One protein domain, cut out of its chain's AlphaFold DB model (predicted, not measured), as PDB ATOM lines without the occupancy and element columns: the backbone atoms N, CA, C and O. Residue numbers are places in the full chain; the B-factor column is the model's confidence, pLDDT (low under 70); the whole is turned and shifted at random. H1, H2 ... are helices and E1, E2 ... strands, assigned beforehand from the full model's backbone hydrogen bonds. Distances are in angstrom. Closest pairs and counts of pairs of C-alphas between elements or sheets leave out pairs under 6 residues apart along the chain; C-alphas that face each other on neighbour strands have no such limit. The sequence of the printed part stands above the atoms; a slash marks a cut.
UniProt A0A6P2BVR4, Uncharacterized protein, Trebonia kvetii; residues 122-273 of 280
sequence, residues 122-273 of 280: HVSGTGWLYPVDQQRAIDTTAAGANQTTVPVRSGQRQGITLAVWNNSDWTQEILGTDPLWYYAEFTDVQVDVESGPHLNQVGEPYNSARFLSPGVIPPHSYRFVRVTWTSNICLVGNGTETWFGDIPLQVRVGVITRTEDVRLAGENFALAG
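AT A GLANCE: This is residues 122 to 273 of the 280 residues of an uncharacterized protein of Trebonia kvetii (UniProt A0A6P2BVR4). Two strongly twisted sheets lie face to face as a sandwich, E1 E4 E9 E6 E7 over E8 E5 E11 E12, their strands crossed at 47 degrees; they draw close where E5 and E8 come near E6. Toward one end of this sandwich lies a third small sheet, E2 E3 E13 E10, with the short helix H1 near it, and a long loop, residues 196 to 209, lies far from the core. The 152 printed residues hold one named helix and thirteen named strands, in the order E1 H1 E2 to E13, and the class is mostly strand. The two sandwich sheets are antiparallel and the third is mixed. The whole is compact, with a radius of gyration of the C-alphas of 15.6 A, and spans 48 by 33 by 30 A.

IN THESE COORDINATES: Find C-alpha 122 at (22.865, 48.559, 24.875); from there E1 runs to residue 128, 18.1 A long. H1 takes residues 131 to 134, E2 138 to 142 and E3 145 to 150. E4, residues 157 to 166, starts at C-alpha (12.957, 33.752, 6.728) and covers 27.5 A. Next come E5, residues 172 to 177, and E6, residues 186 to 195 and 25.6 A. Look then for the short strands E7, 210 to 212, and E8, 215 to 217. E9, residues 221 to 231, is the longest strand by residues, 31.8 A from first to last C-alpha. E10 is residues 242 to 244 and runs on into E11, residues 246 to 253, at 43 degrees; E11 itself bends by 53 degrees at residue 250. E12, residues 256 to 263, is 21.1 A long, and E13, residues 268 to 271, ends at C-alpha (11.965, 46.392, 4.136).

HOW THE PARTS SIT: Start at the sheet with the order E1, E4, E9, E6, E7. E1 and E4 are antiparallel at 158 degrees, with N 124 and O 163 within hydrogen-bond range at 2.9 A. Next to E4, antiparallel E9 has N 225 and O 162 at 2.8 A. E6 pairs with E9 over residues 186 to 193, for instance N 190 and O 228 at 2.8 A. It pairs with E7, its hairpin partner, over residues 193 to 195, with N 195 and O 210 at 2.7 A. In the sheet E8, E5, E11, E12, look at N 174 and O 215, 2.8 A, N 175 and O 250, 2.8 A, and, in the hairpin E11 and E12, N 249 and O 260, 2.8 A. Between these two sheets, the closest C-alphas of E6 and E8 are those of Val 193 and Gly 215, 4.8 A apart, and those of E5 and E6 are Gly 176 and Val 191, 5.2 A. In the third sheet, the hairpin E2 and E3 has N 140 and O 147 at 2.8 A. E3 and E13 are parallel at 35 degrees, with N 148 and O 268 at 2.9 A. E13 and E10 are antiparallel, with N 271 and O 242 at 2.8 A. H1 only grazes this sheet and the sheet of E1, with residues 132 to 134; it is too short for any O i to N i+4 pair, and its 1 O i to N i+3 pair is within range. E1 and E3 are near each other, while E2 and E4 are apart.

THE WHOLE: The C-alphas farthest apart are those of Asp 169 and Val 236, 48.7 A. The printed part has no cut. The one long link is E6 to E7, residues 196 to 209, whose C-alphas lie 16 to 22 A from the mean of all C-alphas. The mean pLDDT of the printed part is 88.7; look for values under 70 at residues 182, 184, 198 to 208, 239 to 240 and 266.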
ATOM      1  N   HIS A 122      22.329  47.579  25.813       95.81
ATOM      2  CA  HIS A 122      22.865  48.559  24.875       95.81
ATOM      3  C   HIS A 122      23.309  47.882  23.580       95.81
ATOM      4  O   HIS A 122      24.092  46.937  23.614       95.81
ATOM      5  N   VAL A 123      22.855  48.370  22.426       94.88
ATOM      6  CA  VAL A 123      23.315  47.866  21.125       94.88
ATOM      7  C   VAL A 123      24.497  48.682  20.641       94.88
ATOM      8  O   VAL A 123      24.428  49.902  20.544       94.88
ATOM      9  N   SER A 124      25.574  47.972  20.317       92.19
ATOM     10  CA  SER A 124      26.833  48.545  19.824       92.19
ATOM     11  C   SER A 124      27.039  48.359  18.319       92.19
ATOM     12  O   SER A 124      27.903  49.004  17.734       92.19
ATOM     13  N   GLY A 125      26.245  47.498  17.681       91.31
ATOM     14  CA  GLY A 125      26.314  47.247  16.247       91.31
ATOM     15  C   GLY A 125      25.130  46.427  15.759       91.31
ATOM     16  O   GLY A 125      24.542  45.654  16.519       91.31
ATOM     17  N   THR A 126      24.778  46.608  14.492       94.12
ATOM     18  CA  THR A 126      23.619  45.980  13.856       94.12
ATOM     19  C   THR A 126      23.945  45.575  12.427       94.12
ATOM     20  O   THR A 126      24.834  46.149  11.804       94.12
ATOM     21  N   GLY A 127      23.231  44.591  11.886       93.50
ATOM     22  CA  GLY A 127      23.344  44.250  10.471       93.50
ATOM     23  C   GLY A 127      22.336  43.203  10.019       93.50
ATOM     24  O   GLY A 127      21.720  42.515  10.832       93.50
ATOM     25  N   TRP A 128      22.179  43.054   8.705       95.06
ATOM     26  CA  TRP A 128      21.361  41.987   8.125       95.06
ATOM     27  C   TRP A 128      21.959  40.615   8.425       95.06
ATOM     28  O   TRP A 128      23.166  40.412   8.297       95.06
ATOM     29  N   LEU A 129      21.122  39.653   8.815       94.94
ATOM     30  CA  LEU A 129      21.596  38.334   9.237       94.94
ATOM     31  C   LEU A 129      22.075  37.478   8.059       94.94
ATOM     32  O   LEU A 129      23.081  36.778   8.167       94.94
ATOM     33  N   TYR A 130      21.336  37.491   6.949       94.88
ATOM     34  CA  TYR A 130      21.599  36.595   5.828       94.88
ATOM     35  C   TYR A 130      22.483  37.262   4.769       94.88
ATOM     36  O   TYR A 130      22.220  38.407   4.400       94.88
ATOM     37  N   PRO A 131      23.453  36.537   4.180       94.25
ATOM     38  CA  PRO A 131      24.319  37.087   3.134       94.25
ATOM     39  C   PRO A 131      23.564  37.665   1.930       94.25
ATOM     40  O   PRO A 131      23.991  38.660   1.359       94.25
ATOM     41  N   VAL A 132      22.424  37.072   1.551       94.62
ATOM     42  CA  VAL A 132      21.591  37.579   0.445       94.62
ATOM     43  C   VAL A 132      20.981  38.949   0.749       94.62
ATOM     44  O   VAL A 132      20.853  39.765  -0.160       94.62
ATOM     45  N   ASP A 133      20.630  39.202   2.011       94.62
ATOM     46  CA  ASP A 133      20.087  40.485   2.454       94.62
ATOM     47  C   ASP A 133      21.236  41.504   2.558       94.62
ATOM     48  O   ASP A 133      21.129  42.593   2.010       94.62
ATOM     49  N   GLN A 134      22.394  41.113   3.108       95.00
ATOM     50  CA  GLN A 134      23.603  41.955   3.155       95.00
ATOM     51  C   GLN A 134      24.065  42.421   1.764       95.00
ATOM     52  O   GLN A 134      24.393  43.585   1.578       95.00
ATOM     53  N   GLN A 135      24.068  41.531   0.766       95.38
ATOM     54  CA  GLN A 135      24.469  41.864  -0.611       95.38
ATOM     55  C   GLN A 135      23.491  42.801  -1.326       95.38
ATOM     56  O   GLN A 135      23.849  43.409  -2.333       95.38
ATOM     57  N   ARG A 136      22.243  42.863  -0.854       94.38
ATOM     58  CA  ARG A 136      21.169  43.686  -1.424       94.38
ATOM     59  C   ARG A 136      20.837  44.898  -0.564       94.38
ATOM     60  O   ARG A 136      19.921  45.633  -0.922       94.38
ATOM     61  N   ALA A 137      21.542  45.071   0.548       94.12
ATOM     62  CA  ALA A 137      21.376  46.197   1.437       94.12
ATOM     63  C   ALA A 137      21.789  47.477   0.715       94.12
ATOM     64  O   ALA A 137      22.849  47.542   0.089       94.12
ATOM     65  N   ILE A 138      20.922  48.478   0.778       93.69
ATOM     66  CA  ILE A 138      21.168  49.806   0.231       93.69
ATOM     67  C   ILE A 138      20.907  50.803   1.346       93.69
ATOM     68  O   ILE A 138      19.825  50.803   1.938       93.69
ATOM     69  N   ASP A 139      21.881  51.667   1.596       94.25
ATOM     70  CA  ASP A 139      21.715  52.759   2.542       94.25
ATOM     71  C   ASP A 139      20.854  53.846   1.903       94.25
ATOM     72  O   ASP A 139      21.148  54.370   0.824       94.25
ATOM     73  N   THR A 140      19.755  54.166   2.566       90.69
ATOM     74  CA  THR A 140      18.805  55.190   2.141       90.69
ATOM     75  C   THR A 140      18.565  56.175   3.277       90.69
ATOM     76  O   THR A 140      18.859  55.905   4.439       90.69
ATOM     77  N   THR A 141      17.998  57.331   2.949       90.00
ATOM     78  CA  THR A 141      17.544  58.300   3.950       90.00
ATOM     79  C   THR A 141      16.046  58.496   3.784       90.00
ATOM     80  O   THR A 141      15.599  58.959   2.733       90.00
ATOM     81  N   ALA A 142      15.275  58.171   4.818       85.56
ATOM     82  CA  ALA A 142      13.834  58.395   4.863       85.56
ATOM     83  C   ALA A 142      13.483  59.165   6.140       85.56
ATOM     84  O   ALA A 142      14.070  58.944   7.196       85.56
ATOM     85  N   ALA A 143      12.577  60.141   6.029       85.62
ATOM     86  CA  ALA A 143      12.159  60.998   7.147       85.62
ATOM     87  C   ALA A 143      13.318  61.650   7.948       85.62
ATOM     88  O   ALA A 143      13.173  61.954   9.128       85.62
ATOM     89  N   GLY A 144      14.470  61.887   7.307       86.31
ATOM     90  CA  GLY A 144      15.648  62.479   7.950       86.31
ATOM     91  C   GLY A 144      16.493  61.510   8.787       86.31
ATOM     92  O   GLY A 144      17.415  61.964   9.458       86.31
ATOM     93  N   ALA A 145      16.213  60.205   8.738       87.94
ATOM     94  CA  ALA A 145      17.016  59.162   9.365       87.94
ATOM     95  C   ALA A 145      17.712  58.294   8.307       87.94
ATOM     96  O   ALA A 145      17.140  58.003   7.253       87.94
ATOM     97  N   ASN A 146      18.951  57.887   8.592       91.56
ATOM     98  CA  ASN A 146      19.654  56.894   7.786       91.56
ATOM     99  C   ASN A 146      19.103  55.507   8.096       91.56
ATOM    100  O   ASN A 146      18.826  55.177   9.253       91.56
ATOM    101  N   GLN A 147      18.964  54.696   7.057       92.12
ATOM    102  CA  GLN A 147      18.473  53.340   7.193       92.12
ATOM    103  C   GLN A 147      19.113  52.413   6.173       92.12
ATOM    104  O   GLN A 147      19.392  52.821   5.045       92.12
ATOM    105  N   THR A 148      19.282  51.155   6.555       94.44
ATOM    106  CA  THR A 148      19.679  50.093   5.640       94.44
ATOM    107  C   THR A 148      18.426  49.375   5.142       94.44
ATOM    108  O   THR A 148      17.616  48.873   5.925       94.44
ATOM    109  N   THR A 149      18.230  49.367   3.826       93.19
ATOM    110  CA  THR A 149      17.019  48.846   3.186       93.19
ATOM    111  C   THR A 149      17.323  47.576   2.403       93.19
ATOM    112  O   THR A 149      18.261  47.556   1.607       93.19
ATOM    113  N   VAL A 150      16.498  46.534   2.560       93.88
ATOM    114  CA  VAL A 150      16.540  45.327   1.711       93.88
ATOM    115  C   VAL A 150      15.158  44.984   1.147       93.88
ATOM    116  O   VAL A 150      14.139  45.307   1.762       93.88
ATOM    117  N   PRO A 151      15.091  44.277   0.004       93.38
ATOM    118  CA  PRO A 151      13.841  43.715  -0.492       93.38
ATOM    119  C   PRO A 151      13.193  42.747   0.499       93.38
ATOM    120  O   PRO A 151      13.866  41.898   1.092       93.38
ATOM    121  N   VAL A 152      11.864  42.807   0.616       92.44
ATOM    122  CA  VAL A 152      11.089  41.789   1.337       92.44
ATOM    123  C   VAL A 152      11.297  40.425   0.671       92.44
ATOM    124  O   VAL A 152      11.256  40.300  -0.558       92.44
ATOM    125  N   ARG A 153      11.475  39.372   1.471       92.88
ATOM    126  CA  ARG A 153      11.495  37.984   0.997       92.88
ATOM    127  C   ARG A 153      10.236  37.242   1.439       92.88
ATOM    128  O   ARG A 153      10.258  36.501   2.417       92.88
ATOM    129  N   SER A 154       9.130  37.464   0.726       92.25
ATOM    130  CA  SER A 154       7.815  36.925   1.107       92.25
ATOM    131  C   SER A 154       7.821  35.394   1.179       92.25
ATOM    132  O   SER A 154       8.286  34.712   0.256       92.25
ATOM    133  N   GLY A 155       7.329  34.858   2.297       92.69
ATOM    134  CA  GLY A 155       7.328  33.435   2.629       92.69
ATOM    135  C   GLY A 155       8.710  32.855   2.949       92.69
ATOM    136  O   GLY A 155       8.842  31.639   3.072       92.69
ATOM    137  N   GLN A 156       9.751  33.685   3.058       94.81
ATOM    138  CA  GLN A 156      11.095  33.262   3.444       94.81
ATOM    139  C   GLN A 156      11.516  33.917   4.756       94.81
ATOM    140  O   GLN A 156      11.124  35.037   5.078       94.81
ATOM    141  N   ARG A 157      12.385  33.223   5.494       95.75
ATOM    142  CA  ARG A 157      12.957  33.752   6.728       95.75
ATOM    143  C   ARG A 157      13.953  34.875   6.419       95.75
ATOM    144  O   ARG A 157      14.925  34.645   5.693       95.75
ATOM    145  N   GLN A 158      13.723  36.051   6.991       95.31
ATOM    146  CA  GLN A 158      14.619  37.209   7.053       95.31
ATOM    147  C   GLN A 158      15.016  37.471   8.506       95.31
ATOM    148  O   GLN A 158      14.538  36.807   9.426       95.31
ATOM    149  N   GLY A 159      15.987  38.350   8.713       95.50
ATOM    150  CA  GLY A 159      16.471  38.615  10.054       95.50
ATOM    151  C   GLY A 159      17.582  39.637  10.107       95.50
ATOM    152  O   GLY A 159      18.243  39.921   9.105       95.50
ATOM    153  N   ILE A 160      17.827  40.119  11.313       95.19
ATOM    154  CA  ILE A 160      18.939  40.999  11.653       95.19
ATOM    155  C   ILE A 160      19.722  40.414  12.820       95.19
ATOM    156  O   ILE A 160      19.241  39.555  13.566       95.19
ATOM    157  N   THR A 161      20.955  40.873  12.959       94.75
ATOM    158  CA  THR A 161      21.818  40.574  14.090       94.75
ATOM    159  C   THR A 161      22.191  41.860  14.815       94.75
ATOM    160  O   THR A 161      22.381  42.903  14.192       94.75
ATOM    161  N   LEU A 162      22.266  41.773  16.138       94.56
ATOM    162  CA  LEU A 162      22.568  42.862  17.055       94.56
ATOM    163  C   LEU A 162      23.765  42.452  17.910       94.56
ATOM    164  O   LEU A 162      23.780  41.344  18.444       94.56
ATOM    165  N   ALA A 163      24.730  43.339  18.108       93.69
ATOM    166  CA  ALA A 163      25.747  43.195  19.142       93.69
ATOM    167  C   ALA A 163      25.242  43.869  20.424       93.69
ATOM    168  O   ALA A 163      25.322  45.094  20.564       93.69
ATOM    169  N   VAL A 164      24.689  43.071  21.341       95.31
ATOM    170  CA  VAL A 164      24.032  43.556  22.561       95.31
ATOM    171  C   VAL A 164      24.980  43.445  23.744       95.31
ATOM    172  O   VAL A 164      25.442  42.355  24.069       95.31
ATOM    173  N   TRP A 165      25.241  44.568  24.401       95.44
ATOM    174  CA  TRP A 165      26.059  44.699  25.597       95.44
ATOM    175  C   TRP A 165      25.180  44.843  26.844       95.44
ATOM    176  O   TRP A 165      24.299  45.702  26.906       95.44
ATOM    177  N   ASN A 166      25.455  44.031  27.861       96.25
ATOM    178  CA  ASN A 166      24.855  44.166  29.181       96.25
ATOM    179  C   ASN A 166      25.776  44.996  30.081       96.25
ATOM    180  O   ASN A 166      26.814  44.516  30.532       96.25
ATOM    181  N   ASN A 167      25.376  46.241  30.348       96.38
ATOM    182  CA  ASN A 167      26.123  47.184  31.187       96.38
ATOM    183  C   ASN A 167      25.795  47.069  32.686       96.38
ATOM    184  O   ASN A 167      26.287  47.862  33.486       96.38
ATOM    185  N   SER A 168      24.912  46.147  33.068       97.06
ATOM    186  CA  SER A 168      24.487  45.971  34.454       97.06
ATOM    187  C   SER A 168      25.359  44.957  35.193       97.06
ATOM    188  O   SER A 168      26.004  44.107  34.583       97.06
ATOM    189  N   ASP A 169      25.294  44.991  36.524       96.56
ATOM    190  CA  ASP A 169      25.892  43.975  37.399       96.56
ATOM    191  C   ASP A 169      25.075  42.668  37.456       96.56
ATOM    192  O   ASP A 169      25.447  41.718  38.147       96.56
ATOM    193  N   TRP A 170      23.962  42.596  36.721       97.62
ATOM    194  CA  TRP A 170      23.037  41.468  36.717       97.62
ATOM    195  C   TRP A 170      23.133  40.678  35.423       97.62
ATOM    196  O   TRP A 170      23.318  41.238  34.350       97.62
ATOM    197  N   THR A 171      22.966  39.356  35.498       97.25
ATOM    198  CA  THR A 171      22.730  38.569  34.279       97.25
ATOM    199  C   THR A 171      21.346  38.914  33.748       97.25
ATOM    200  O   THR A 171      20.381  38.898  34.514       97.25
ATOM    201  N   GLN A 172      21.255  39.199  32.453       98.19
ATOM    202  CA  GLN A 172      19.993  39.487  31.782       98.19
ATOM    203  C   GLN A 172      19.656  38.350  30.817       98.19
ATOM    204  O   GLN A 172      20.506  37.918  30.041       98.19
ATOM    205  N   GLU A 173      18.435  37.832  30.887       98.25
ATOM    206  CA  GLU A 173      17.936  36.759  30.024       98.25
ATOM    207  C   GLU A 173      16.925  37.343  29.032       98.25
ATOM    208  O   GLU A 173      15.907  37.899  29.436       98.25
ATOM    209  N   ILE A 174      17.198  37.227  27.734       98.00
ATOM    210  CA  ILE A 174      16.263  37.611  26.675       98.00
ATOM    211  C   ILE A 174      15.318  36.435  26.446       98.00
ATOM    212  O   ILE A 174      15.738  35.347  26.041       98.00
ATOM    213  N   LEU A 175      14.038  36.669  26.720       97.62
ATOM    214  CA  LEU A 175      12.971  35.678  26.602       97.62
ATOM    215  C   LEU A 175      12.360  35.636  25.196       97.62
ATOM    216  O   LEU A 175      11.783  34.624  24.810       97.62
ATOM    217  N   GLY A 176      12.465  36.735  24.450       96.38
ATOM    218  CA  GLY A 176      11.811  36.927  23.160       96.38
ATOM    219  C   GLY A 176      11.641  38.409  22.839       96.38
ATOM    220  O   GLY A 176      12.233  39.268  23.497       96.38
ATOM    221  N   THR A 177      10.810  38.715  21.847       94.50
ATOM    222  CA  THR A 177      10.298  40.074  21.618       94.50
ATOM    223  C   THR A 177       9.002  40.305  22.383       94.50
ATOM    224  O   THR A 177       8.354  39.357  22.835       94.50
ATOM    225  N   ASP A 178       8.596  41.564  22.517       90.88
ATOM    226  CA  ASP A 178       7.259  41.891  23.004       90.88
ATOM    227  C   ASP A 178       6.184  41.257  22.086       90.88
ATOM    228  O   ASP A 178       6.267  41.399  20.864       90.88
ATOM    229  N   PRO A 179       5.165  40.563  22.632       83.81
ATOM    230  CA  PRO A 179       4.022  40.048  21.882       83.81
ATOM    231  C   PRO A 179       3.167  41.121  21.200       83.81
ATOM    232  O   PRO A 179       2.178  40.785  20.562       83.81
ATOM    233  N   LEU A 180       3.453  42.405  21.381       83.81
ATOM    234  CA  LEU A 180       2.832  43.497  20.638       83.81
ATOM    235  C   LEU A 180       3.746  44.039  19.535       83.81
ATOM    236  O   LEU A 180       3.286  44.813  18.699       83.81
ATOM    237  N   TRP A 181       5.000  43.583  19.463       81.06
ATOM    238  CA  TRP A 181       5.923  43.851  18.355       81.06
ATOM    239  C   TRP A 181       5.624  42.969  17.144       81.06
ATOM    240  O   TRP A 181       6.488  42.302  16.578       81.06
ATOM    241  N   TYR A 182       4.356  42.941  16.754       67.19
ATOM    242  CA  TYR A 182       3.932  42.361  15.498       67.19
ATOM    243  C   TYR A 182       3.543  43.506  14.574       67.19
ATOM    244  O   TYR A 182       2.476  44.104  14.710       67.19
ATOM    245  N   TYR A 183       4.386  43.762  13.573       71.69
ATOM    246  CA  TYR A 183       3.832  44.153  12.283       71.69
ATOM    247  C   TYR A 183       2.906  43.007  11.884       71.69
ATOM    248  O   TYR A 183       3.327  41.848  11.938       71.69
ATOM    249  N   ALA A 184       1.639  43.301  11.588       68.12
ATOM    250  CA  ALA A 184       0.592  42.298  11.366       68.12
ATOM    251  C   ALA A 184       0.974  41.243  10.305       68.12
ATOM    252  O   ALA A 184       0.342  40.194  10.186       68.12
ATOM    253  N   GLU A 185       2.019  41.519   9.535       84.31
ATOM    254  CA  GLU A 185       2.516  40.751   8.417       84.31
ATOM    255  C   GLU A 185       3.790  39.933   8.715       84.31
ATOM    256  O   GLU A 185       4.239  39.173   7.846       84.31
ATOM    257  N   PHE A 186       4.385  40.061   9.908       90.81
ATOM    258  CA  PHE A 186       5.491  39.212  10.364       90.81
ATOM    259  C   PHE A 186       4.959  38.003  11.132       90.81
ATOM    260  O   PHE A 186       4.121  38.104  12.023       90.81
ATOM    261  N   THR A 187       5.483  36.834  10.788       91.56
ATOM    262  CA  THR A 187       5.142  35.546  11.395       91.56
ATOM    263  C   THR A 187       6.410  34.822  11.815       91.56
ATOM    264  O   THR A 187       7.479  35.101  11.275       91.56
ATOM    265  N   ASP A 188       6.302  33.888  12.766       92.94
ATOM    266  CA  ASP A 188       7.445  33.093  13.245       92.94
ATOM    267  C   ASP A 188       8.629  33.980  13.684       92.94
ATOM    268  O   ASP A 188       9.770  33.788  13.261       92.94
ATOM    269  N   VAL A 189       8.328  35.013  14.481       94.19
ATOM    270  CA  VAL A 189       9.350  35.892  15.057       94.19
ATOM    271  C   VAL A 189      10.112  35.111  16.127       94.19
ATOM    272  O   VAL A 189       9.519  34.638  17.096       94.19
ATOM    273  N   GLN A 190      11.421  34.959  15.945       95.75
ATOM    274  CA  GLN A 190      12.308  34.236  16.858       95.75
ATOM    275  C   GLN A 190      13.458  35.145  17.281       95.75
ATOM    276  O   GLN A 190      14.081  35.800  16.438       95.75
ATOM    277  N   VAL A 191      13.746  35.159  18.583       96.88
ATOM    278  CA  VAL A 191      14.917  35.827  19.151       96.88
ATOM    279  C   VAL A 191      15.823  34.779  19.757       96.88
ATOM    280  O   VAL A 191      15.428  34.090  20.698       96.88
ATOM    281  N   ASP A 192      17.043  34.700  19.242       97.12
ATOM    282  CA  ASP A 192      18.061  33.806  19.765       97.12
ATOM    283  C   ASP A 192      19.293  34.597  20.199       97.12
ATOM    284  O   ASP A 192      19.755  35.502  19.498       97.12
ATOM    285  N   VAL A 193      19.872  34.221  21.334       96.62
ATOM    286  CA  VAL A 193      21.106  34.818  21.853       96.62
ATOM    287  C   VAL A 193      22.252  33.847  21.654       96.62
ATOM    288  O   VAL A 193      22.133  32.642  21.887       96.62
ATOM    289  N   GLU A 194      23.385  34.383  21.233       94.50
ATOM    290  CA  GLU A 194      24.637  33.662  21.163       94.50
ATOM    291  C   GLU A 194      25.002  33.051  22.525       94.50
ATOM    292  O   GLU A 194      25.008  33.701  23.569       94.50
ATOM    293  N   SER A 195      25.361  31.776  22.492       91.06
ATOM    294  CA  SER A 195      25.843  30.996  23.619       91.06
ATOM    295  C   SER A 195      27.300  30.608  23.387       91.06
ATOM    296  O   SER A 195      27.718  30.304  22.266       91.06
ATOM    297  N   GLY A 196      28.078  30.604  24.463       82.75
ATOM    298  CA  GLY A 196      29.509  30.343  24.404       82.75
ATOM    299  C   GLY A 196      30.289  31.118  25.466       82.75
ATOM    300  O   GLY A 196      29.695  31.888  26.236       82.75
ATOM    301  N   PRO A 197      31.613  30.889  25.537       71.31
ATOM    302  CA  PRO A 197      32.494  31.644  26.419       71.31
ATOM    303  C   PRO A 197      32.416  33.141  26.096       71.31
ATOM    304  O   PRO A 197      32.249  33.533  24.944       71.31
ATOM    305  N   HIS A 198      32.496  33.972  27.136       63.44
ATOM    306  CA  HIS A 198      32.347  35.421  27.020       63.44
ATOM    307  C   HIS A 198      33.381  36.002  26.054       63.44
ATOM    308  O   HIS A 198      34.578  35.758  26.210       63.44
ATOM    309  N   LEU A 199      32.922  36.805  25.098       59.81
ATOM    310  CA  LEU A 199      33.806  37.614  24.272       59.81
ATOM    311  C   LEU A 199      34.173  38.880  25.060       59.81
ATOM    312  O   LEU A 199      33.297  39.577  25.577       59.81
ATOM    313  N   ASN A 200      35.470  39.174  25.182       53.47
ATOM    314  CA  ASN A 200      35.921  40.514  25.555       53.47
ATOM    315  C   ASN A 200      35.846  41.426  24.312       53.47
ATOM    316  O   ASN A 200      35.789  40.930  23.191       53.47
ATOM    317  N   GLN A 201      35.836  42.755  24.486       52.81
ATOM    318  CA  GLN A 201      35.692  43.749  23.394       52.81
ATOM    319  C   GLN A 201      36.707  43.619  22.234       52.81
ATOM    320  O   GLN A 201      36.575  44.310  21.231       52.81
ATOM    321  N   VAL A 202      37.716  42.752  22.360       51.41
ATOM    322  CA  VAL A 202      38.782  42.521  21.373       51.41
ATOM    323  C   VAL A 202      38.531  41.242  20.541       51.41
ATOM    324  O   VAL A 202      39.387  40.835  19.765       51.41
ATOM    325  N   GLY A 203      37.376  40.584  20.718       49.47
ATOM    326  CA  GLY A 203      37.091  39.223  20.252       49.47
ATOM    327  C   GLY A 203      37.130  39.000  18.735       49.47
ATOM    328  O   GLY A 203      36.419  39.654  17.973       49.47
ATOM    329  N   GLU A 204      37.899  37.992  18.312       45.53
ATOM    330  CA  GLU A 204      37.780  37.381  16.984       45.53
ATOM    331  C   GLU A 204      36.440  36.617  16.873       45.53
ATOM    332  O   GLU A 204      36.078  35.878  17.796       45.53
ATOM    333  N   PRO A 205      35.683  36.754  15.768       47.84
ATOM    334  CA  PRO A 205      34.417  36.048  15.597       47.84
ATOM    335  C   PRO A 205      34.652  34.539  15.426       47.84
ATOM    336  O   PRO A 205      35.224  34.086  14.433       47.84
ATOM    337  N   TYR A 206      34.168  33.729  16.372       54.44
ATOM    338  CA  TYR A 206      34.127  32.276  16.205       54.44
ATOM    339  C   TYR A 206      33.027  31.892  15.202       54.44
ATOM    340  O   TYR A 206      31.837  32.039  15.471       54.44
ATOM    341  N   ASN A 207      33.414  31.292  14.073       56.38
ATOM    342  CA  ASN A 207      32.517  30.803  13.010       56.38
ATOM    343  C   ASN A 207      31.551  29.661  13.427       56.38
ATOM    344  O   ASN A 207      30.865  29.096  12.578       56.38
ATOM    345  N   SER A 208      31.484  29.286  14.709       64.19
ATOM    346  CA  SER A 208      30.692  28.150  15.211       64.19
ATOM    347  C   SER A 208      29.805  28.491  16.410       64.19
ATOM    348  O   SER A 208      29.504  27.616  17.228       64.19
ATOM    349  N   ALA A 209      29.419  29.756  16.556       82.38
ATOM    350  CA  ALA A 209      28.603  30.184  17.678       82.38
ATOM    351  C   ALA A 209      27.215  29.511  17.664       82.38
ATOM    352  O   ALA A 209      26.550  29.426  16.626       82.38
ATOM    353  N   ARG A 210      26.786  28.993  18.821       91.50
ATOM    354  CA  ARG A 210      25.461  28.377  19.004       91.50
ATOM    355  C   ARG A 210      24.485  29.436  19.484       91.50
ATOM    356  O   ARG A 210      24.857  30.244  20.320       91.50
ATOM    357  N   PHE A 211      23.244  29.393  19.025       94.06
ATOM    358  CA  PHE A 211      22.208  30.356  19.394       94.06
ATOM    359  C   PHE A 211      21.097  29.641  20.167       94.06
ATOM    360  O   PHE A 211      20.748  28.514  19.813       94.06
ATOM    361  N   LEU A 212      20.613  30.255  21.251       96.50
ATOM    362  CA  LEU A 212      19.623  29.680  22.167       96.50
ATOM    363  C   LEU A 212      18.494  30.675  22.456       96.50
ATOM    364  O   LEU A 212      18.733  31.880  22.544       96.50
ATOM    365  N   SER A 213      17.294  30.137  22.671       95.19
ATOM    366  CA  SER A 213      16.112  30.875  23.113       95.19
ATOM    367  C   SER A 213      15.389  30.079  24.215       95.19
ATOM    368  O   SER A 213      15.069  28.906  23.986       95.19
ATOM    369  N   PRO A 214      15.159  30.649  25.415       97.19
ATOM    370  CA  PRO A 214      15.679  31.940  25.875       97.19
ATOM    371  C   PRO A 214      17.213  31.929  25.978       97.19
ATOM    372  O   PRO A 214      17.846  30.870  26.015       97.19
ATOM    373  N   GLY A 215      17.822  33.114  26.002       96.56
ATOM    374  CA  GLY A 215      19.275  33.251  25.985       96.56
ATOM    375  C   GLY A 215      19.802  34.296  26.964       96.56
ATOM    376  O   GLY A 215      19.129  35.278  27.259       96.56
ATOM    377  N   VAL A 216      21.009  34.083  27.494       96.69
ATOM    378  CA  VAL A 216      21.566  34.878  28.604       96.69
ATOM    379  C   VAL A 216      22.726  35.767  28.165       96.69
ATOM    380  O   VAL A 216      23.633  35.328  27.457       96.69
ATOM    381  N   ILE A 217      22.733  37.005  28.658       95.94
ATOM    382  CA  ILE A 217      23.825  37.966  28.524       95.94
ATOM    383  C   ILE A 217      24.371  38.260  29.927       95.94
ATOM    384  O   ILE A 217      23.728  38.954  30.719       95.94
ATOM    385  N   PRO A 218      25.544  37.716  30.278       95.88
ATOM    386  CA  PRO A 218      26.153  37.941  31.586       95.88
ATOM    387  C   PRO A 218      26.567  39.405  31.819       95.88
ATOM    388  O   PRO A 218      26.735  40.136  30.836       95.88
ATOM    389  N   PRO A 219      26.777  39.819  33.086       95.75
ATOM    390  CA  PRO A 219      27.216  41.168  33.436       95.75
ATOM    391  C   PRO A 219      28.460  41.591  32.658       95.75
ATOM    392  O   PRO A 219      29.376  40.782  32.479       95.75
ATOM    393  N   HIS A 220      28.502  42.854  32.235       93.06
ATOM    394  CA  HIS A 220      29.660  43.482  31.584       93.06
ATOM    395  C   HIS A 220      30.218  42.670  30.412       93.06
ATOM    396  O   HIS A 220      31.429  42.510  30.248       93.06
ATOM    397  N   SER A 221      29.320  42.106  29.609       92.00
ATOM    398  CA  SER A 221      29.683  41.337  28.426       92.00
ATOM    399  C   SER A 221      28.707  41.598  27.290       92.00
ATOM    400  O   SER A 221      27.577  42.034  27.523       92.00
ATOM    401  N   TYR A 222      29.136  41.316  26.059       91.81
ATOM    402  CA  TYR A 222      28.233  41.309  24.915       91.81
ATOM    403  C   TYR A 222      27.927  39.905  24.422       91.81
ATOM    404  O   TYR A 222      28.677  38.953  24.670       91.81
ATOM    405  N   ARG A 223      26.811  39.798  23.707       93.38
ATOM    406  CA  ARG A 223      26.423  38.645  22.899       93.38
ATOM    407  C   ARG A 223      25.848  39.124  21.579       93.38
ATOM    408  O   ARG A 223      25.217  40.183  21.522       93.38
ATOM    409  N   PHE A 224      26.023  38.325  20.532       93.75
ATOM    410  CA  PHE A 224      25.210  38.506  19.340       93.75
ATOM    411  C   PHE A 224      23.784  38.023  19.607       93.75
ATOM    412  O   PHE A 224      23.563  36.902  20.052       93.75
ATOM    413  N   VAL A 225      22.808  38.867  19.314       95.94
ATOM    414  CA  VAL A 225      21.388  38.514  19.310       95.94
ATOM    415  C   VAL A 225      20.935  38.456  17.861       95.94
ATOM    416  O   VAL A 225      21.332  39.285  17.041       95.94
ATOM    417  N   ARG A 226      20.141  37.447  17.516       96.19
ATOM    418  CA  ARG A 226      19.507  37.307  16.207       96.19
ATOM    419  C   ARG A 226      18.019  37.482  16.384       96.19
ATOM    420  O   ARG A 226      17.426  36.818  17.224       96.19
ATOM    421  N   VAL A 227      17.436  38.341  15.564       95.81
ATOM    422  CA  VAL A 227      15.988  38.495  15.461       95.81
ATOM    423  C   VAL A 227      15.615  38.062  14.057       95.81
ATOM    424  O   VAL A 227      16.066  38.663  13.082       95.81
ATOM    425  N   THR A 228      14.858  36.977  13.945       96.81
ATOM    426  CA  THR A 228      14.411  36.434  12.659       96.81
ATOM    427  C   THR A 228      12.901  36.421  12.575       96.81
ATOM    428  O   THR A 228      12.229  36.330  13.593       96.81
ATOM    429  N   TRP A 229      12.375  36.533  11.363       95.50
ATOM    430  CA  TRP A 229      10.945  36.492  11.080       95.50
ATOM    431  C   TRP A 229      10.715  35.945   9.675       95.50
ATOM    432  O   TRP A 229      11.611  35.946   8.829       95.50
ATOM    433  N   THR A 230       9.492  35.513   9.402       94.38
ATOM    434  CA  THR A 230       8.989  35.234   8.056       94.38
ATOM    435  C   THR A 230       7.935  36.276   7.713       94.38
ATOM    436  O   THR A 230       6.955  36.439   8.440       94.38
ATOM    437  N   SER A 231       8.129  37.004   6.617       91.19
ATOM    438  CA  SER A 231       7.171  38.016   6.164       91.19
ATOM    439  C   SER A 231       6.175  37.412   5.179       91.19
ATOM    440  O   SER A 231       6.579  36.683   4.276       91.19
ATOM    441  N   ASN A 232       4.895  37.763   5.307       89.12
ATOM    442  CA  ASN A 232       3.865  37.466   4.302       89.12
ATOM    443  C   ASN A 232       3.557  38.678   3.402       89.12
ATOM    444  O   ASN A 232       2.589  38.658   2.641       89.12
ATOM    445  N   ILE A 233       4.359  39.748   3.482       87.56
ATOM    446  CA  ILE A 233       4.135  40.980   2.720       87.56
ATOM    447  C   ILE A 233       4.470  40.748   1.241       87.56
ATOM    448  O   ILE A 233       5.572  40.328   0.876       87.56
ATOM    449  N   CYS A 234       3.531  41.096   0.365       88.00
ATOM    450  CA  CYS A 234       3.693  41.045  -1.085       88.00
ATOM    451  C   CYS A 234       3.709  42.463  -1.668       88.00
ATOM    452  O   CYS A 234       2.668  43.022  -2.007       88.00
ATOM    453  N   LEU A 235       4.901  43.045  -1.797       86.75
ATOM    454  CA  LEU A 235       5.107  44.343  -2.426       86.75
ATOM    455  C   LEU A 235       5.247  44.149  -3.942       86.75
ATOM    456  O   LEU A 235       6.206  43.544  -4.418       86.75
ATOM    457  N   VAL A 236       4.275  44.654  -4.708       79.75
ATOM    458  CA  VAL A 236       4.214  44.512  -6.180       79.75
ATOM    459  C   VAL A 236       5.001  45.627  -6.904       79.75
ATOM    460  O   VAL A 236       5.159  45.604  -8.120       79.75
ATOM    461  N   GLY A 237       5.552  46.598  -6.171       76.31
ATOM    462  CA  GLY A 237       6.344  47.699  -6.727       76.31
ATOM    463  C   GLY A 237       7.182  48.399  -5.660       76.31
ATOM    464  O   GLY A 237       7.455  47.824  -4.611       76.31
ATOM    465  N   ASN A 238       7.535  49.667  -5.882       70.12
ATOM    466  CA  ASN A 238       8.265  50.503  -4.911       70.12
ATOM    467  C   ASN A 238       7.385  50.953  -3.717       70.12
ATOM    468  O   ASN A 238       7.635  51.996  -3.119       70.12
ATOM    469  N   GLY A 239       6.295  50.229  -3.448       61.97
ATOM    470  CA  GLY A 239       5.281  50.571  -2.456       61.97
ATOM    471  C   GLY A 239       5.675  50.188  -1.031       61.97
ATOM    472  O   GLY A 239       6.508  49.311  -0.839       61.97
ATOM    473  N   THR A 240       5.038  50.899  -0.094       60.53
ATOM    474  CA  THR A 240       5.142  50.909   1.379       60.53
ATOM    475  C   THR A 240       6.279  50.125   2.024       60.53
ATOM    476  O   THR A 240       6.287  48.901   2.085       60.53
ATOM    477  N   GLU A 241       7.172  50.920   2.593       71.56
ATOM    478  CA  GLU A 241       8.258  50.561   3.482       71.56
ATOM    479  C   GLU A 241       7.732  50.160   4.866       71.56
ATOM    480  O   GLU A 241       7.027  50.934   5.519       71.56
ATOM    481  N   THR A 242       8.102  48.970   5.333       84.00
ATOM    482  CA  THR A 242       8.047  48.653   6.765       84.00
ATOM    483  C   THR A 242       9.427  48.927   7.333       84.00
ATOM    484  O   THR A 242      10.386  48.263   6.942       84.00
ATOM    485  N   TRP A 243       9.538  49.891   8.243       87.44
ATOM    486  CA  TRP A 243      10.790  50.208   8.923       87.44
ATOM    487  C   TRP A 243      10.650  50.031  10.429       87.44
ATOM    488  O   TRP A 243       9.562  50.209  10.980       87.44
ATOM    489  N   PHE A 244      11.756  49.695  11.083       88.81
ATOM    490  CA  PHE A 244      11.866  49.607  12.535       88.81
ATOM    491  C   PHE A 244      13.222  50.171  12.981       88.81
ATOM    492  O   PHE A 244      14.261  49.882  12.382       88.81
ATOM    493  N   GLY A 245      13.196  51.028  14.006       90.62
ATOM    494  CA  GLY A 245      14.384  51.648  14.618       90.62
ATOM    495  C   GLY A 245      14.693  51.120  16.022       90.62
ATOM    496  O   GLY A 245      15.753  51.393  16.585       90.62
ATOM    497  N   ASP A 246      13.777  50.338  16.582       93.81
ATOM    498  CA  ASP A 246      13.876  49.714  17.888       93.81
ATOM    499  C   ASP A 246      13.235  48.324  17.867       93.81
ATOM    500  O   ASP A 246      12.384  48.009  17.027       93.81
ATOM    501  N   ILE A 247      13.709  47.472  18.772       93.69
ATOM    502  CA  ILE A 247      13.180  46.130  18.987       93.69
ATOM    503  C   ILE A 247      12.866  45.999  20.473       93.69
ATOM    504  O   ILE A 247      13.795  45.947  21.283       93.69
ATOM    505  N   PRO A 248      11.585  45.928  20.851       95.88
ATOM    506  CA  PRO A 248      11.183  45.693  22.219       95.88
ATOM    507  C   PRO A 248      11.483  44.232  22.565       95.88
ATOM    508  O   PRO A 248      10.867  43.290  22.051       95.88
ATOM    509  N   LEU A 249      12.474  44.030  23.423       96.56
ATOM    510  CA  LEU A 249      12.860  42.719  23.927       96.56
ATOM    511  C   LEU A 249      12.213  42.479  25.285       96.56
ATOM    512  O   LEU A 249      12.230  43.347  26.154       96.56
ATOM    513  N   GLN A 250      11.693  41.273  25.501       97.56
ATOM    514  CA  GLN A 250      11.334  40.829  26.842       97.56
ATOM    515  C   GLN A 250      12.594  40.358  27.560       97.56
ATOM    516  O   GLN A 250      13.178  39.331  27.210       97.56
ATOM    517  N   VAL A 251      13.001  41.116  28.572       98.00
ATOM    518  CA  VAL A 251      14.228  40.895  29.331       98.00
ATOM    519  C   VAL A 251      13.878  40.537  30.768       98.00
ATOM    520  O   VAL A 251      13.119  41.234  31.446       98.00
ATOM    521  N   ARG A 252      14.453  39.440  31.255       98.31
ATOM    522  CA  ARG A 252      14.394  39.041  32.656       98.31
ATOM    523  C   ARG A 252      15.698  39.387  33.366       98.31
ATOM    524  O   ARG A 252      16.775  38.975  32.943       98.31
ATOM    525  N   VAL A 253      15.573  40.084  34.490       98.19
ATOM    526  CA  VAL A 253      16.660  40.433  35.410       98.19
ATOM    527  C   VAL A 253      16.337  39.818  36.771       98.19
ATOM    528  O   VAL A 253      15.493  40.315  37.520       98.19
ATOM    529  N   GLY A 254      16.958  38.677  37.075       96.31
ATOM    530  CA  GLY A 254      16.614  37.891  38.262       96.31
ATOM    531  C   GLY A 254      15.159  37.414  38.238       96.31
ATOM    532  O   GLY A 254      14.800  36.569  37.421       96.31
ATOM    533  N   VAL A 255      14.323  37.942  39.138       96.44
ATOM    534  CA  VAL A 255      12.886  37.604  39.227       96.44
ATOM    535  C   VAL A 255      11.973  38.593  38.496       96.44
ATOM    536  O   VAL A 255      10.775  38.346  38.380       96.44
ATOM    537  N   ILE A 256      12.514  39.713  38.009       97.06
ATOM    538  CA  ILE A 256      11.747  40.766  37.338       97.06
ATOM    539  C   ILE A 256      11.808  40.534  35.832       97.06
ATOM    540  O   ILE A 256      12.878  40.291  35.286       97.06
ATOM    541  N   THR A 257      10.663  40.610  35.157       97.81
ATOM    542  CA  THR A 257      10.578  40.609  33.689       97.81
ATOM    543  C   THR A 257      10.046  41.962  33.238       97.81
ATOM    544  O   THR A 257       9.057  42.441  33.793       97.81
ATOM    545  N   ARG A 258      10.704  42.581  32.257       96.62
ATOM    546  CA  ARG A 258      10.333  43.883  31.692       96.62
ATOM    547  C   ARG A 258      10.526  43.889  30.179       96.62
ATOM    548  O   ARG A 258      11.318  43.108  29.658       96.62
ATOM    549  N   THR A 259       9.808  44.768  29.489       97.25
ATOM    550  CA  THR A 259      10.063  45.065  28.076       97.25
ATOM    551  C   THR A 259      11.105  46.180  27.994       97.25
ATOM    552  O   THR A 259      10.965  47.201  28.669       97.25
ATOM    553  N   GLU A 260      12.152  45.981  27.199       96.62
ATOM    554  CA  GLU A 260      13.174  46.986  26.906       96.62
ATOM    555  C   GLU A 260      13.175  47.323  25.417       96.62
ATOM    556  O   GLU A 260      13.413  46.446  24.588       96.62
ATOM    557  N   ASP A 261      12.965  48.597  25.082       95.50
ATOM    558  CA  ASP A 261      13.050  49.090  23.705       95.50
ATOM    559  C   ASP A 261      14.516  49.255  23.308       95.50
ATOM    560  O   ASP A 261      15.178  50.261  23.601       95.50
ATOM    561  N   VAL A 262      15.049  48.236  22.644       94.25
ATOM    562  CA  VAL A 262      16.443  48.216  22.229       94.25
ATOM    563  C   VAL A 262      16.588  48.967  20.910       94.25
ATOM    564  O   VAL A 262      16.265  48.450  19.841       94.25
ATOM    565  N   ARG A 263      17.098  50.200  20.986       93.62
ATOM    566  CA  ARG A 263      17.367  51.038  19.807       93.62
ATOM    567  C   ARG A 263      18.494  50.462  18.959       93.62
ATOM    568  O   ARG A 263      19.559  50.125  19.479       93.62
ATOM    569  N   LEU A 264      18.274  50.415  17.653       91.06
ATOM    570  CA  LEU A 264      19.267  49.991  16.674       91.06
ATOM    571  C   LEU A 264      20.336  51.086  16.530       91.06
ATOM    572  O   LEU A 264      20.036  52.282  16.551       91.06
ATOM    573  N   ALA A 265      21.609  50.688  16.501       82.88
ATOM    574  CA  ALA A 265      22.734  51.608  16.646       82.88
ATOM    575  C   ALA A 265      22.935  52.471  15.390       82.88
ATOM    576  O   ALA A 265      23.676  52.103  14.489       82.88
ATOM    577  N   GLY A 266      22.299  53.646  15.359       69.25
ATOM    578  CA  GLY A 266      22.553  54.688  14.356       69.25
ATOM    579  C   GLY A 266      21.938  54.446  12.974       69.25
ATOM    580  O   GLY A 266      22.055  55.317  12.113       69.25
ATOM    581  N   GLU A 267      21.255  53.319  12.778       80.50
ATOM    582  CA  GLU A 267      20.630  52.929  11.515       80.50
ATOM    583  C   GLU A 267      19.248  52.328  11.781       80.50
ATOM    584  O   GLU A 267      19.102  51.402  12.583       80.50
ATOM    585  N   ASN A 268      18.230  52.844  11.092       89.06
ATOM    586  CA  ASN A 268      16.952  52.146  10.998       89.06
ATOM    587  C   ASN A 268      17.080  50.984  10.005       89.06
ATOM    588  O   ASN A 268      17.908  51.004   9.094       89.06
ATOM    589  N   PHE A 269      16.230  49.975  10.149       92.31
ATOM    590  CA  PHE A 269      16.139  48.879   9.191       92.31
ATOM    591  C   PHE A 269      14.824  48.997   8.450       92.31
ATOM    592  O   PHE A 269      13.780  49.194   9.070       92.31
ATOM    593  N   ALA A 270      14.880  48.872   7.131       92.50
ATOM    594  CA  ALA A 270      13.714  48.988   6.279       92.50
ATOM    595  C   ALA A 270      13.589  47.789   5.339       92.50
ATOM    596  O   ALA A 270      14.564  47.281   4.777       92.50
ATOM    597  N   LEU A 271      12.354  47.347   5.155       91.56
ATOM    598  CA  LEU A 271      11.965  46.392   4.136       91.56
ATOM    599  C   LEU A 271      11.183  47.141   3.059       91.56
ATOM    600  O   LEU A 271      10.090  47.644   3.327       91.56
ATOM    601  N   ALA A 272      11.741  47.230   1.852       90.00
ATOM    602  CA  ALA A 272      11.117  47.955   0.747       90.00
ATOM    603  C   ALA A 272      11.500  47.387  -0.624       90.00
ATOM    604  O   ALA A 272      12.507  46.701  -0.783       90.00
ATOM    605  N   GLY A 273      10.706  47.728  -1.641       84.00
ATOM    606  CA  GLY A 273      10.898  47.265  -3.015       84.00
ATOM    607  C   GLY A 273      10.149  45.966  -3.320       84.00
ATOM    608  O   GLY A 273       9.475  45.418  -2.446       84.00
TER     609      GLY A 273